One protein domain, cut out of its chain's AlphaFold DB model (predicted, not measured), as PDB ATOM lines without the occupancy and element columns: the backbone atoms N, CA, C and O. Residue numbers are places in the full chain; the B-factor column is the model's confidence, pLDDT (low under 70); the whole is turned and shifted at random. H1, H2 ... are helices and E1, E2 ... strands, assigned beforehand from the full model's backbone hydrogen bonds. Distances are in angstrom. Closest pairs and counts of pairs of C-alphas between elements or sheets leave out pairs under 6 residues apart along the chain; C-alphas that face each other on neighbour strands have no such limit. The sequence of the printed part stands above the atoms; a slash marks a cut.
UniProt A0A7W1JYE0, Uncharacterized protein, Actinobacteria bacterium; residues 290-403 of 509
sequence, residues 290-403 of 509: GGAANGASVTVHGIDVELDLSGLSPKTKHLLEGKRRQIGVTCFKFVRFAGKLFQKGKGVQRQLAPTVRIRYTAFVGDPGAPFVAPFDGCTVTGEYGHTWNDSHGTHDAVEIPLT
ATOM      1  N   GLY A 290     203.449 165.769 253.663       97.00
ATOM      2  CA  GLY A 290     202.177 165.366 254.249       97.00
ATOM      3  C   GLY A 290     201.194 164.858 253.198       97.00
ATOM      4  O   GLY A 290     201.344 165.135 252.007       97.00
ATOM      5  N   GLY A 291     200.203 164.085 253.632       97.44
ATOM      6  CA  GLY A 291     199.143 163.571 252.768       97.44
ATOM      7  C   GLY A 291     197.961 163.044 253.573       97.44
ATOM      8  O   GLY A 291     198.094 162.762 254.760       97.44
ATOM      9  N   ALA A 292     196.805 162.896 252.930       98.06
ATOM     10  CA  ALA A 292     195.604 162.355 253.558       98.06
ATOM     11  C   ALA A 292     194.820 161.460 252.592       98.06
ATOM     12  O   ALA A 292     194.787 161.712 251.385       98.06
ATOM     13  N   ALA A 293     194.210 160.403 253.128       96.75
ATOM     14  CA  ALA A 293     193.324 159.493 252.408       96.75
ATOM     15  C   ALA A 293     192.444 158.706 253.390       96.75
ATOM     16  O   ALA A 293     192.909 158.289 254.449       96.75
ATOM     17  N   ASN A 294     191.184 158.454 253.020       93.81
ATOM     18  CA  ASN A 294     190.250 157.596 253.766       93.81
ATOM     19  C   ASN A 294     190.080 157.970 255.254       93.81
ATOM     20  O   ASN A 294     189.932 157.089 256.100       93.81
ATOM     21  N   GLY A 295     190.122 159.268 255.575       96.50
ATOM     22  CA  GLY A 295     190.002 159.760 256.951       96.50
ATOM     23  C   GLY A 295     191.276 159.631 257.794       96.50
ATOM     24  O   GLY A 295     191.263 159.972 258.972       96.50
ATOM     25  N   ALA A 296     192.376 159.164 257.203       98.00
ATOM     26  CA  ALA A 296     193.698 159.204 257.806       98.00
ATOM     27  C   ALA A 296     194.546 160.316 257.185       98.00
ATOM     28  O   ALA A 296     194.432 160.602 255.988       98.00
ATOM     29  N   SER A 297     195.454 160.883 257.970       98.31
ATOM     30  CA  SER A 297     196.512 161.761 257.478       98.31
ATOM     31  C   SER A 297     197.880 161.300 257.966       98.31
ATOM     32  O   SER A 297     198.003 160.546 258.933       98.31
ATOM     33  N   VAL A 298     198.922 161.695 257.241       97.94
ATOM     34  CA  VAL A 298     200.313 161.444 257.603       97.94
ATOM     35  C   VAL A 298     201.111 162.731 257.485       97.94
ATOM     36  O   VAL A 298     201.021 163.427 256.473       97.94
ATOM     37  N   THR A 299     201.933 162.990 258.494       97.69
ATOM     38  CA  THR A 299     202.892 164.093 258.540       97.69
ATOM     39  C   THR A 299     204.290 163.513 258.723       97.69
ATOM     40  O   THR A 299     204.530 162.682 259.601       97.69
ATOM     41  N   VAL A 300     205.225 163.912 257.860       96.69
ATOM     42  CA  VAL A 300     206.573 163.337 257.791       96.69
ATOM     43  C   VAL A 300     207.617 164.376 258.179       96.69
ATOM     44  O   VAL A 300     207.738 165.417 257.535       96.69
ATOM     45  N   HIS A 301     208.441 164.040 259.165       94.88
ATOM     46  CA  HIS A 301     209.522 164.847 259.728       94.88
ATOM     47  C   HIS A 301     210.862 164.104 259.573       94.88
ATOM     48  O   HIS A 301     211.419 163.552 260.526       94.88
ATOM     49  N   GLY A 302     211.376 164.012 258.342       91.94
ATOM     50  CA  GLY A 302     212.610 163.274 258.051       91.94
ATOM     51  C   GLY A 302     212.464 161.758 258.249       91.94
ATOM     52  O   GLY A 302     212.005 161.060 257.345       91.94
ATOM     53  N   ILE A 303     212.905 161.237 259.402       92.00
ATOM     54  CA  ILE A 303     212.751 159.817 259.793       92.00
ATOM     55  C   ILE A 303     211.546 159.564 260.702       92.00
ATOM     56  O   ILE A 303     211.199 158.405 260.942       92.00
ATOM     57  N   ASP A 304     210.953 160.629 261.236       93.88
ATOM     58  CA  ASP A 304     209.781 160.570 262.093       93.88
ATOM     59  C   ASP A 304     208.515 160.706 261.236       93.88
ATOM     60  O   ASP A 304     208.439 161.534 260.331       93.88
ATOM     61  N   VAL A 305     207.523 159.863 261.498       95.38
ATOM     62  CA  VAL A 305     206.228 159.838 260.820       95.38
ATOM     63  C   VAL A 305     205.135 159.836 261.875       95.38
ATOM     64  O   VAL A 305     205.108 158.968 262.749       95.38
ATOM     65  N   GLU A 306     204.231 160.799 261.777       96.81
ATOM     66  CA  GLU A 306     203.021 160.878 262.582       96.81
ATOM     67  C   GLU A 306     201.822 160.545 261.696       96.81
ATOM     68  O   GLU A 306     201.650 161.148 260.639       96.81
ATOM     69  N   LEU A 307     201.019 159.563 262.103       97.56
ATOM     70  CA  LEU A 307     199.733 159.271 261.480       97.56
ATOM     71  C   LEU A 307     198.608 159.700 262.399       97.56
ATOM     72  O   LEU A 307     198.586 159.291 263.560       97.56
ATOM     73  N   ASP A 308     197.655 160.431 261.845       98.06
ATOM     74  CA  ASP A 308     196.364 160.686 262.463       98.06
ATOM     75  C   ASP A 308     195.320 159.765 261.824       98.06
ATOM     76  O   ASP A 308     195.122 159.752 260.611       98.06
ATOM     77  N   LEU A 309     194.694 158.952 262.664       97.75
ATOM     78  CA  LEU A 309     193.680 157.950 262.357       97.75
ATOM     79  C   LEU A 309     192.339 158.291 263.031       97.75
ATOM     80  O   LEU A 309     191.429 157.461 263.044       97.75
ATOM     81  N   SER A 310     192.211 159.478 263.632       97.44
ATOM     82  CA  SER A 310     190.995 159.909 264.328       97.44
ATOM     83  C   SER A 310     189.791 160.050 263.390       97.44
ATOM     84  O   SER A 310     188.666 159.779 263.805       97.44
ATOM     85  N   GLY A 311     190.028 160.388 262.119       97.44
ATOM     86  CA  GLY A 311     188.997 160.552 261.090       97.44
ATOM     87  C   GLY A 311     188.598 159.273 260.347       97.44
ATOM     88  O   GLY A 311     187.840 159.350 259.379       97.44
ATOM     89  N   LEU A 312     189.103 158.095 260.738       96.94
ATOM     90  CA  LEU A 312     188.771 156.839 260.061       96.94
ATOM     91  C   LEU A 312     187.274 156.517 260.150       96.94
ATOM     92  O   LEU A 312     186.669 156.567 261.222       96.94
ATOM     93  N   SER A 313     186.699 156.062 259.034       95.56
ATOM     94  CA  SER A 313     185.331 155.533 259.034       95.56
ATOM     95  C   SER A 313     185.203 154.306 259.958       95.56
ATOM     96  O   SER A 313     186.172 153.549 260.100       95.56
ATOM     97  N   PRO A 314     184.011 154.018 260.522       93.88
ATOM     98  CA  PRO A 314     183.791 152.812 261.325       93.88
ATOM     99  C   PRO A 314     184.185 151.518 260.598       93.88
ATOM    100  O   PRO A 314     184.798 150.636 261.197       93.88
ATOM    101  N   LYS A 315     183.916 151.432 259.286       90.25
ATOM    102  CA  LYS A 315     184.294 150.284 258.444       90.25
ATOM    103  C   LYS A 315     185.816 150.116 258.364       90.25
ATOM    104  O   LYS A 315     186.324 149.016 258.566       90.25
ATOM    105  N   THR A 316     186.553 151.197 258.105       91.12
ATOM    106  CA  THR A 316     188.026 151.163 258.040       91.12
ATOM    107  C   THR A 316     188.644 150.875 259.406       91.12
ATOM    108  O   THR A 316     189.609 150.123 259.505       91.12
ATOM    109  N   LYS A 317     188.072 151.425 260.480       92.69
ATOM    110  CA  LYS A 317     188.523 151.164 261.850       92.69
ATOM    111  C   LYS A 317     188.347 149.693 262.229       92.69
ATOM    112  O   LYS A 317     189.293 149.091 262.729       92.69
ATOM    113  N   HIS A 318     187.197 149.097 261.908       89.12
ATOM    114  CA  HIS A 318     186.934 147.675 262.147       89.12
ATOM    115  C   HIS A 318     187.974 146.767 261.467       89.12
ATOM    116  O   HIS A 318     188.450 145.801 262.064       89.12
ATOM    117  N   LEU A 319     188.400 147.126 260.252       87.25
ATOM    118  CA  LEU A 319     189.458 146.419 259.528       87.25
ATOM    119  C   LEU A 319     190.821 146.456 260.220       87.25
ATOM    120  O   LEU A 319     191.590 145.496 260.147       87.25
ATOM    121  N   LEU A 320     191.134 147.575 260.868       90.50
ATOM    122  CA  LEU A 320     192.401 147.785 261.558       90.50
ATOM    123  C   LEU A 320     192.410 147.218 262.982       90.50
ATOM    124  O   LEU A 320     193.477 146.877 263.488       90.50
ATOM    125  N   GLU A 321     191.254 147.114 263.640       88.69
ATOM    126  CA  GLU A 321     191.165 146.643 265.024       88.69
ATOM    127  C   GLU A 321     191.608 145.182 265.172       88.69
ATOM    128  O   GLU A 321     192.305 144.861 266.138       88.69
ATOM    129  N   GLY A 322     191.303 144.307 264.206       77.00
ATOM    130  CA  GLY A 322     191.703 142.892 264.243       77.00
ATOM    131  C   GLY A 322     191.459 142.220 265.610       77.00
ATOM    132  O   GLY A 322     190.670 142.683 266.429       77.00
ATOM    133  N   LYS A 323     192.153 141.115 265.911       78.69
ATOM    134  CA  LYS A 323     192.092 140.501 267.261       78.69
ATOM    135  C   LYS A 323     193.105 141.090 268.240       78.69
ATOM    136  O   LYS A 323     192.934 140.971 269.450       78.69
ATOM    137  N   ARG A 324     194.196 141.663 267.726       80.25
ATOM    138  CA  ARG A 324     195.327 142.150 268.529       80.25
ATOM    139  C   ARG A 324     195.368 143.662 268.681       80.25
ATOM    140  O   ARG A 324     196.224 144.139 269.421       80.25
ATOM    141  N   ARG A 325     194.496 144.401 267.981       87.19
ATOM    142  CA  ARG A 325     194.546 145.869 267.890       87.19
ATOM    143  C   ARG A 325     195.922 146.371 267.466       87.19
ATOM    144  O   ARG A 325     196.337 147.453 267.859       87.19
ATOM    145  N   GLN A 326     196.621 145.570 266.662       90.94
ATOM    146  CA  GLN A 326     197.909 145.910 266.083       90.94
ATOM    147  C   GLN A 326     197.742 146.218 264.605       90.94
ATOM    148  O   GLN A 326     197.052 145.500 263.883       90.94
ATOM    149  N   ILE A 327     198.406 147.283 264.180       94.12
ATOM    150  CA  ILE A 327     198.469 147.717 262.797       94.12
ATOM    151  C   ILE A 327     199.914 147.718 262.315       94.12
ATOM    152  O   ILE A 327     200.832 148.158 263.017       94.12
ATOM    153  N   GLY A 328     200.097 147.259 261.083       93.75
ATOM    154  CA  GLY A 328     201.329 147.422 260.337       93.75
ATOM    155  C   GLY A 328     201.296 148.752 259.607       93.75
ATOM    156  O   GLY A 328     200.480 148.939 258.704       93.75
ATOM    157  N   VAL A 329     202.197 149.660 259.965       95.44
ATOM    158  CA  VAL A 329     202.392 150.906 259.228       95.44
ATOM    159  C   VAL A 329     203.666 150.800 258.415       95.44
ATOM    160  O   VAL A 329     204.730 150.559 258.979       95.44
ATOM    161  N   THR A 330     203.557 150.987 257.102       95.81
ATOM    162  CA  THR A 330     204.696 150.914 256.182       95.81
ATOM    163  C   THR A 330     204.736 152.133 255.284       95.81
ATOM    164  O   THR A 330     203.796 152.358 254.527       95.81
ATOM    165  N   CYS A 331     205.841 152.871 255.306       97.44
ATOM    166  CA  CYS A 331     206.137 153.882 254.295       97.44
ATOM    167  C   CYS A 331     207.135 153.329 253.282       97.44
ATOM    168  O   CYS A 331     207.992 152.504 253.609       97.44
ATOM    169  N   PHE A 332     207.016 153.767 252.034       96.56
ATOM    170  CA  PHE A 332     207.906 153.358 250.961       96.56
ATOM    171  C   PHE A 332     208.319 154.539 250.096       96.56
ATOM    172  O   PHE A 332     207.634 155.556 249.997       96.56
ATOM    173  N   LYS A 333     209.450 154.364 249.431       96.19
ATOM    174  CA  LYS A 333     209.901 155.202 248.332       96.19
ATOM    175  C   LYS A 333     210.445 154.327 247.233       96.19
ATOM    176  O   LYS A 333     210.867 153.195 247.469       96.19
ATOM    177  N   PHE A 334     210.472 154.851 246.032       95.50
ATOM    178  CA  PHE A 334     211.080 154.151 244.937       95.50
ATOM    179  C   PHE A 334     212.508 154.601 244.691       95.50
ATOM    180  O   PHE A 334     212.823 155.788 244.675       95.50
ATOM    181  N   VAL A 335     213.353 153.633 244.376       93.38
ATOM    182  CA  VAL A 335     214.769 153.848 244.103       93.38
ATOM    183  C   VAL A 335     215.138 153.233 242.761       93.38
ATOM    184  O   VAL A 335     214.528 152.257 242.318       93.38
ATOM    185  N   ARG A 336     216.117 153.838 242.084       92.56
ATOM    186  CA  ARG A 336     216.735 153.241 240.900       92.56
ATOM    187  C   ARG A 336     217.938 152.416 241.338       92.56
ATOM    188  O   ARG A 336     218.809 152.927 242.030       92.56
ATOM    189  N   PHE A 337     217.987 151.162 240.915       89.44
ATOM    190  CA  PHE A 337     219.106 150.255 241.151       89.44
ATOM    191  C   PHE A 337     219.368 149.462 239.870       89.44
ATOM    192  O   PHE A 337     218.435 148.911 239.290       89.44
ATOM    193  N   ALA A 338     220.616 149.449 239.393       88.38
ATOM    194  CA  ALA A 338     220.998 148.797 238.133       88.38
ATOM    195  C   ALA A 338     220.051 149.139 236.953       88.38
ATOM    196  O   ALA A 338     219.560 148.259 236.248       88.38
ATOM    197  N   GLY A 339     219.707 150.426 236.799       89.56
ATOM    198  CA  GLY A 339     218.801 150.920 235.749       89.56
ATOM    199  C   GLY A 339     217.318 150.561 235.927       89.56
ATOM    200  O   GLY A 339     216.482 151.019 235.151       89.56
ATOM    201  N   LYS A 340     216.960 149.786 236.956       88.69
ATOM    202  CA  LYS A 340     215.590 149.343 237.236       88.69
ATOM    203  C   LYS A 340     215.005 150.050 238.444       88.69
ATOM    204  O   LYS A 340     215.711 150.602 239.283       88.69
ATOM    205  N   LEU A 341     213.682 150.038 238.504       89.81
ATOM    206  CA  LEU A 341     212.900 150.727 239.508       89.81
ATOM    207  C   LEU A 341     212.428 149.751 240.579       89.81
ATOM    208  O   LEU A 341     211.734 148.789 240.259       89.81
ATOM    209  N   PHE A 342     212.766 150.017 241.836       91.00
ATOM    210  CA  PHE A 342     212.397 149.171 242.966       91.00
ATOM    211  C   PHE A 342     211.657 149.962 244.029       91.00
ATOM    212  O   PHE A 342     211.897 151.156 244.203       91.00
ATOM    213  N   GLN A 343     210.766 149.287 244.750       92.31
ATOM    214  CA  GLN A 343     210.130 149.821 245.944       92.31
ATOM    215  C   GLN A 343     211.001 149.479 247.160       92.31
ATOM    216  O   GLN A 343     211.196 148.308 247.474       92.31
ATOM    217  N   LYS A 344     211.486 150.501 247.864       91.81
ATOM    218  CA  LYS A 344     212.133 150.390 249.172       91.81
ATOM    219  C   LYS A 344     211.115 150.773 250.239       91.81
ATOM    220  O   LYS A 344     210.667 151.918 250.262       91.81
ATOM    221  N   GLY A 345     210.724 149.835 251.093       92.12
ATOM    222  CA  GLY A 345     209.738 150.066 252.149       92.12
ATOM    223  C   GLY A 345     210.284 149.748 253.531       92.12
ATOM    224  O   GLY A 345     211.147 148.885 253.671       92.12
ATOM    225  N   LYS A 346     209.751 150.417 254.553       91.88
ATOM    226  CA  LYS A 346     210.013 150.088 255.953       91.88
ATOM    227  C   LYS A 346     208.715 150.082 256.734       91.88
ATOM    228  O   LYS A 346     207.957 151.046 256.672       91.88
ATOM    229  N   GLY A 347     208.478 148.978 257.433       92.25
ATOM    230  CA  GLY A 347     207.268 148.740 258.205       92.25
ATOM    231  C   GLY A 347     207.548 148.615 259.695       92.25
ATOM    232  O   GLY A 347     208.595 148.104 260.095       92.25
ATOM    233  N   VAL A 348     206.602 149.056 260.518       90.88
ATOM    234  CA  VAL A 348     206.592 148.810 261.962       90.88
ATOM    235  C   VAL A 348     205.203 148.375 262.412       90.88
ATOM    236  O   VAL A 348     204.194 148.853 261.901       90.88
ATOM    237  N   GLN A 349     205.153 147.484 263.399       91.44
ATOM    238  CA  GLN A 349     203.910 147.136 264.084       91.44
ATOM    239  C   GLN A 349     203.672 148.111 265.241       91.44
ATOM    240  O   GLN A 349     204.600 148.448 265.990       91.44
ATOM    241  N   ARG A 350     202.439 148.596 265.379       92.38
ATOM    242  CA  ARG A 350     202.012 149.524 266.435       92.38
ATOM    243  C   ARG A 350     200.640 149.136 266.957       92.38
ATOM    244  O   ARG A 350     199.871 148.494 266.256       92.38
ATOM    245  N   GLN A 351     200.342 149.533 268.189       93.00
ATOM    246  CA  GLN A 351     198.969 149.482 268.683       93.00
ATOM    247  C   GLN A 351     198.135 150.521 267.931       93.00
ATOM    248  O   GLN A 351     198.614 151.628 267.676       93.00
ATOM    249  N   LEU A 352     196.907 150.161 267.579       94.12
ATOM    250  CA  LEU A 352     195.950 151.075 266.978       94.12
ATOM    251  C   LEU A 352     195.584 152.162 267.996       94.12
ATOM    252  O   LEU A 352     195.083 151.867 269.082       94.12
ATOM    253  N   ALA A 353     195.821 153.415 267.624       95.25
ATOM    254  CA  ALA A 353     195.502 154.604 268.403       95.25
ATOM    255  C   ALA A 353     195.064 155.734 267.452       95.25
ATOM    256  O   ALA A 353     195.407 155.668 266.270       95.25
ATOM    257  N   PRO A 354     194.347 156.767 267.938       96.50
ATOM    258  CA  PRO A 354     193.995 157.929 267.119       96.50
ATOM    259  C   PRO A 354     195.220 158.601 266.500       96.50
ATOM    260  O   PRO A 354     195.164 159.007 265.354       96.50
ATOM    261  N   THR A 355     196.348 158.638 267.214       96.50
ATOM    262  CA  THR A 355     197.619 159.136 266.683       96.50
ATOM    263  C   THR A 355     198.710 158.095 266.878       96.50
ATOM    264  O   THR A 355     198.890 157.562 267.976       96.50
ATOM    265  N   VAL A 356     199.466 157.810 265.819       95.00
ATOM    266  CA  VAL A 356     200.545 156.820 265.821       95.00
ATOM    267  C   VAL A 356     201.838 157.479 265.370       95.00
ATOM    268  O   VAL A 356     201.961 157.918 264.232       95.00
ATOM    269  N   ARG A 357     202.830 157.504 266.264       94.31
ATOM    270  CA  ARG A 357     204.170 158.026 265.976       94.31
ATOM    271  C   ARG A 357     205.158 156.904 265.703       94.31
ATOM    272  O   ARG A 357     205.235 155.901 266.425       94.31
ATOM    273  N   ILE A 358     205.935 157.081 264.647       92.56
ATOM    274  CA  ILE A 358     206.894 156.107 264.146       92.56
ATOM    275  C   ILE A 358     208.205 156.818 263.899       92.56
ATOM    276  O   ILE A 358     208.246 157.811 263.191       92.56
ATOM    277  N   ARG A 359     209.287 156.247 264.419       91.38
ATOM    278  CA  ARG A 359     210.640 156.615 264.027       91.38
ATOM    279  C   ARG A 359     211.241 155.478 263.225       91.38
ATOM    280  O   ARG A 359     211.405 154.374 263.749       91.38
ATOM    281  N   TYR A 360     211.589 155.734 261.972       89.06
ATOM    282  CA  TYR A 360     212.267 154.766 261.119       89.06
ATOM    283  C   TYR A 360     213.780 154.770 261.384       89.06
ATOM    284  O   TYR A 360     214.580 155.184 260.546       89.06
ATOM    285  N   THR A 361     214.201 154.279 262.553       81.50
ATOM    286  CA  THR A 361     215.629 154.056 262.839       81.50
ATOM    287  C   THR A 361     216.166 152.879 262.035       81.50
ATOM    288  O   THR A 361     215.410 151.963 261.708       81.50
ATOM    289  N   ALA A 362     217.468 152.854 261.729       68.12
ATOM    290  CA  ALA A 362     218.124 151.621 261.290       68.12
ATOM    291  C   ALA A 362     217.791 150.500 262.294       68.12
ATOM    292  O   ALA A 362     217.807 150.727 263.508       68.12
ATOM    293  N   PHE A 363     217.391 149.324 261.802       63.12
ATOM    294  CA  PHE A 363     217.238 148.177 262.695       63.12
ATOM    295  C   PHE A 363     218.624 147.796 263.225       63.12
ATOM    296  O   PHE A 363     219.623 147.987 262.532       63.12
ATOM    297  N   VAL A 364     218.702 147.248 264.439       53.38
ATOM    298  CA  VAL A 364     219.964 146.691 264.942       53.38
ATOM    299  C   VAL A 364     220.419 145.611 263.952       53.38
ATOM    300  O   VAL A 364     219.734 144.607 263.778       53.38
ATOM    301  N   GLY A 365     221.534 145.853 263.258       55.66
ATOM    302  CA  GLY A 365     222.064 144.963 262.219       55.66
ATOM    303  C   GLY A 365     221.817 145.400 260.769       55.66
ATOM    304  O   GLY A 365     222.431 144.807 259.881       55.66
ATOM    305  N   ASP A 366     221.018 146.442 260.521       62.97
ATOM    306  CA  ASP A 366     220.860 147.089 259.212       62.97
ATOM    307  C   ASP A 366     222.057 148.035 258.975       62.97
ATOM    308  O   ASP A 366     222.153 149.072 259.633       62.97
ATOM    309  N   PRO A 367     223.024 147.687 258.100       58.97
ATOM    310  CA  PRO A 367     224.149 148.569 257.785       58.97
ATOM    311  C   PRO A 367     223.747 149.744 256.887       58.97
ATOM    312  O   PRO A 367     224.613 150.542 256.518       58.97
ATOM    313  N   GLY A 368     222.489 149.792 256.443       65.19
ATOM    314  CA  GLY A 368     222.001 150.756 255.483       65.19
ATOM    315  C   GLY A 368     221.932 152.175 256.035       65.19
ATOM    316  O   GLY A 368     221.840 152.423 257.238       65.19
ATOM    317  N   ALA A 369     221.939 153.131 255.108       71.81
ATOM    318  CA  ALA A 369     221.594 154.513 255.407       71.81
ATOM    319  C   ALA A 369     220.187 154.590 256.038       71.81
ATOM    320  O   ALA A 369     219.316 153.783 255.686       71.81
ATOM    321  N   PRO A 370     219.936 155.565 256.933       80.38
ATOM    322  CA  PRO A 370     218.627 155.733 257.548       80.38
ATOM    323  C   PRO A 370     217.523 155.837 256.484       80.38
ATOM    324  O   PRO A 370     217.703 156.402 255.401       80.38
ATOM    325  N   PHE A 371     216.360 155.256 256.782       89.56
ATOM    326  CA  PHE A 371     215.209 155.283 255.883       89.56
ATOM    327  C   PHE A 371     214.492 156.630 256.019       89.56
ATOM    328  O   PHE A 371     213.532 156.765 256.771       89.56
ATOM    329  N   VAL A 372     215.027 157.636 255.325       92.38
ATOM    330  CA  VAL A 372     214.585 159.038 255.405       92.38
ATOM    331  C   VAL A 372     213.683 159.399 254.221       92.38
ATOM    332  O   VAL A 372     213.862 158.857 253.121       92.38
ATOM    333  N   ALA A 373     212.756 160.329 254.447       92.56
ATOM    334  CA  ALA A 373     212.005 161.054 253.425       92.56
ATOM    335  C   ALA A 373     212.920 161.661 252.320       92.56
ATOM    336  O   ALA A 373     214.116 161.859 252.557       92.56
ATOM    337  N   PRO A 374     212.406 161.951 251.109       96.06
ATOM    338  CA  PRO A 374     211.004 161.862 250.721       96.06
ATOM    339  C   PRO A 374     210.509 160.424 250.498       96.06
ATOM    340  O   PRO A 374     211.225 159.568 249.973       96.06
ATOM    341  N   PHE A 375     209.268 160.173 250.905       97.31
ATOM    342  CA  PHE A 375     208.495 158.963 250.652       97.31
ATOM    343  C   PHE A 375     207.524 159.170 249.487       97.31
ATOM    344  O   PHE A 375     207.062 160.282 249.237       97.31
ATOM    345  N   ASP A 376     207.199 158.082 248.789       98.12
ATOM    346  CA  ASP A 376     206.189 158.074 247.727       98.12
ATOM    347  C   ASP A 376     204.791 157.760 248.272       98.12
ATOM    348  O   ASP A 376     203.793 158.273 247.765       98.12
ATOM    349  N   GLY A 377     204.698 156.961 249.335       98.06
ATOM    350  CA  GLY A 377     203.434 156.681 250.003       98.06
ATOM    351  C   GLY A 377     203.605 155.929 251.315       98.06
ATOM    352  O   GLY A 377     204.662 155.356 251.594       98.06
ATOM    353  N   CYS A 378     202.540 155.920 252.108       98.06
ATOM    354  CA  CYS A 378     202.437 155.139 253.334       98.06
ATOM    355  C   CYS A 378     201.167 154.284 253.322       98.06
ATOM    356  O   CYS A 378     200.178 154.618 252.675       98.06
ATOM    357  N   THR A 379     201.209 153.158 254.024       96.75
ATOM    358  CA  THR A 379     200.114 152.191 254.135       96.75
ATOM    359  C   THR A 379     199.865 151.859 255.594       96.75
ATOM    360  O   THR A 379     200.819 151.765 256.373       96.75
ATOM    361  N   VAL A 380     198.597 151.663 255.948       95.44
ATOM    362  CA  VAL A 380     198.180 151.108 257.239       95.44
ATOM    363  C   VAL A 380     197.409 149.829 256.967       95.44
ATOM    364  O   VAL A 380     196.421 149.815 256.233       95.44
ATOM    365  N   THR A 381     197.893 148.741 257.547       91.38
ATOM    366  CA  THR A 381     197.372 147.389 257.344       91.38
ATOM    367  C   THR A 381     196.965 146.797 258.687       91.38
ATOM    368  O   THR A 381     197.664 146.981 259.682       91.38
ATOM    369  N   GLY A 382     195.822 146.115 258.721       83.50
ATOM    370  CA  GLY A 382     195.407 145.287 259.853       83.50
ATOM    371  C   GLY A 382     195.805 143.823 259.642       83.50
ATOM    372  O   GLY A 382     196.279 143.444 258.573       83.50
ATOM    373  N   GLU A 383     195.569 142.979 260.644       67.94
ATOM    374  CA  GLU A 383     195.742 141.519 260.549       67.94
ATOM    375  C   GLU A 383     194.489 140.828 259.954       67.94
ATOM    376  O   GLU A 383     193.958 139.887 260.551       67.94
ATOM    377  N   TYR A 384     193.966 141.292 258.813       69.75
ATOM    378  CA  TYR A 384     192.830 140.639 258.141       69.75
ATOM    379  C   TYR A 384     193.276 139.821 256.922       69.75
ATOM    380  O   TYR A 384     194.293 140.099 256.289       69.75
ATOM    381  N   GLY A 385     192.534 138.750 256.630       60.62
ATOM    382  CA  GLY A 385     192.792 137.900 255.472       60.62
ATOM    383  C   GLY A 385     192.258 138.554 254.206       60.62
ATOM    384  O   GLY A 385     191.109 138.975 254.181       60.62
ATOM    385  N   HIS A 386     193.080 138.605 253.162       72.50
ATOM    386  CA  HIS A 386     192.647 139.050 251.844       72.50
ATOM    387  C   HIS A 386     192.081 137.863 251.066       72.50
ATOM    388  O   HIS A 386     192.809 136.904 250.785       72.50
ATOM    389  N   THR A 387     190.802 137.923 250.706       82.25
ATOM    390  CA  THR A 387     190.211 136.982 249.747       82.25
ATOM    391  C   THR A 387     189.798 137.728 248.493       82.25
ATOM    392  O   THR A 387     189.400 138.888 248.548       82.25
ATOM    393  N   TRP A 388     189.906 137.067 247.341       87.81
ATOM    394  CA  TRP A 388     189.431 137.667 246.101       87.81
ATOM    395  C   TRP A 388     187.948 138.034 246.223       87.81
ATOM    396  O   TRP A 388     187.158 137.215 246.694       87.81
ATOM    397  N   ASN A 389     187.601 139.247 245.786       83.06
ATOM    398  CA  ASN A 389     186.250 139.799 245.860       83.06
ATOM    399  C   ASN A 389     185.658 139.841 247.284       83.06
ATOM    400  O   ASN A 389     184.450 139.685 247.467       83.06
ATOM    401  N   ASP A 390     186.493 140.040 248.310       81.75
ATOM    402  CA  ASP A 390     185.967 140.426 249.616       81.75
ATOM    403  C   ASP A 390     185.335 141.828 249.570       81.75
ATOM    404  O   ASP A 390     185.545 142.621 248.650       81.75
ATOM    405  N   SER A 391     184.538 142.150 250.589       71.19
ATOM    406  CA  SER A 391     183.809 143.427 250.673       71.19
ATOM    407  C   SER A 391     184.706 144.671 250.831       71.19
ATOM    408  O   SER A 391     184.208 145.780 251.092       71.19
ATOM    409  N   HIS A 392     186.028 144.497 250.781       72.19
ATOM    410  CA  HIS A 392     187.044 145.519 251.026       72.19
ATOM    411  C   HIS A 392     187.947 145.736 249.805       72.19
ATOM    412  O   HIS A 392     188.606 146.771 249.716       72.19
ATOM    413  N   GLY A 393     187.885 144.837 248.821       83.38
ATOM    414  CA  GLY A 393     188.589 144.974 247.558       83.38
ATOM    415  C   GLY A 393     190.095 144.800 247.724       83.38
ATOM    416  O   GLY A 393     190.578 144.184 248.666       83.38
ATOM    417  N   THR A 394     190.867 145.333 246.780       88.62
ATOM    418  CA  THR A 394     192.285 144.974 246.591       88.62
ATOM    419  C   THR A 394     193.295 145.992 247.124       88.62
ATOM    420  O   THR A 394     194.508 145.858 246.916       88.62
ATOM    421  N   HIS A 395     192.802 146.994 247.847       91.69
ATOM    422  CA  HIS A 395     193.598 148.021 248.509       91.69
ATOM    423  C   HIS A 395     193.968 147.604 249.937       91.69
ATOM    424  O   HIS A 395     193.285 146.793 250.563       91.69
ATOM    425  N   ASP A 396     195.054 148.165 250.472       90.88
ATOM    426  CA  ASP A 396     195.262 148.137 251.923       90.88
ATOM    427  C   ASP A 396     194.168 148.971 252.630       90.88
ATOM    428  O   ASP A 396     193.513 149.809 252.009       90.88
ATOM    429  N   ALA A 397     193.962 148.764 253.938       91.56
ATOM    430  CA  ALA A 397     192.895 149.466 254.670       91.56
ATOM    431  C   ALA A 397     193.037 150.997 254.586       91.56
ATOM    432  O   ALA A 397     192.043 151.718 254.488       91.56
ATOM    433  N   VAL A 398     194.280 151.486 254.585       95.19
ATOM    434  CA  VAL A 398     194.608 152.882 254.298       95.19
ATOM    435  C   VAL A 398     195.832 152.931 253.388       95.19
ATOM    436  O   VAL A 398     196.870 152.348 253.706       95.19
ATOM    437  N   GLU A 399     195.730 153.682 252.294       96.69
ATOM    438  CA  GLU A 399     196.815 153.972 251.356       96.69
ATOM    439  C   GLU A 399     196.916 155.492 251.184       96.69
ATOM    440  O   GLU A 399     196.023 156.120 250.620       96.69
ATOM    441  N   ILE A 400     197.991 156.098 251.693       98.25
ATOM    442  CA  ILE A 400     198.194 157.550 251.684       98.25
ATOM    443  C   ILE A 400     199.292 157.885 250.669       98.25
ATOM    444  O   ILE A 400     200.479 157.702 250.969       98.25
ATOM    445  N   PRO A 401     198.946 158.331 249.447       98.19
ATOM    446  CA  PRO A 401     199.943 158.756 248.476       98.19
ATOM    447  C   PRO A 401     200.565 160.087 248.895       98.19
ATOM    448  O   PRO A 401     199.849 161.045 249.175       98.19
ATOM    449  N   LEU A 402     201.897 160.156 248.881       98.12
ATOM    450  CA  LEU A 402     202.661 161.373 249.186       98.12
ATOM    451  C   LEU A 402     203.238 162.031 247.932       98.12
ATOM    452  O   LEU A 402     203.653 163.185 247.960       98.12
ATOM    453  N   THR A 403     203.240 161.307 246.814       97.88
ATOM    454  CA  THR A 403     203.635 161.808 245.497       97.88
ATOM    455  C   THR A 403     202.636 161.340 244.434       97.88
ATOM    456  O   THR A 403     201.916 160.351 244.615       97.88
TER     457      THR A 403
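AT A GLANCE: This is residues 290 to 403 of the 509 residues of an uncharacterized protein of Actinobacteria bacterium (UniProt A0A7W1JYE0). Two four-stranded sheets stand face to face as a sandwich with crossed strands; the long hairpin of E4 and E5 runs on past the other strands of its sheet, and the short helix H1 sits at the opposite end. The sheets come together along their edges at E1 and E8, and residues 363 to 368 of the long link from E6 to E7 stick out. The printed part has 114 residues, with E1, E2, E3, H1, E4, E5, E6, E7 and E8 in order along it, mostly strand. The sheets run E5, E4, E7, E8 and E1, E2, E3, E6, both antiparallel throughout. The whole is compact, with a radius of gyration of the C-alphas of 14.6 A and spans of 40 by 29 by 27 A.

HOW THE PARTS SIT: In the twisted sheet E5, E4, E7, E8, the hairpin E4, residues 326 to 337, and E5, residues 340 to 351, has N 333 and O 344 at 2.9 A. E7, residues 377 to 381, faces residues 327 to 332 of E4, with N 330 and O 379 at 2.9 A. E8, residues 398 to 401, forms a hairpin with E7, with N 400 and O 378 at 2.8 A. In the other sheet, E1, residues 290 to 293, E2, residues 296 to 301, and E3, residues 304 to 308, make a meander, each strand the antiparallel neighbour of the one before. N 298 and O 291 are 2.8 A apart, and N 299 and O 306 are 2.8 A apart. E6, residues 355 to 359, is E3's other neighbour, with N 358 and O 305 at 2.8 A. The sheets form a sandwich, two sheets face to face, with strands at 55 degrees and facing parts 9.3 A centre to centre. The closest C-alphas of E1 and E8 are those of Ala 293 and Ile 400, 5.3 A apart. E4 and E6 are near each other, with 5 pairs of C-alphas within 10 A; E3 and E7 are apart. H1, residues 314 to 321, is on the sheet E5, E4, E7, E8 at a height of 8.0 A, over none of its strands; the closest C-alphas of H1 and E4 are those of Leu 320 and Ile 327, 6.2 A apart. Every O i to N i+4 pair in H1 is within hydrogen-bond range.

IN THESE COORDINATES: E4 measures 33.0 A and E5 35.6 A from first to last C-alpha; E2 measures 16.9 A. C-alpha 290, where E1 begins, is at (202.177, 165.366, 254.249); C-alpha 337, where E4 ends, is at (219.106, 150.255, 241.151); C-alpha 401, where E8 ends, is at (199.943, 158.756, 248.476).

THE WHOLE: The farthest C-alphas, those of Pro 314 and Ala 338, are 44.0 A apart. The printed part has no cut. The links E6 to E7, 17 residues, and E7 to E8, 16 residues, are long. Mean pLDDT of the printed part is 89.3; residues 362 to 368 and 383 to 385 are under 70.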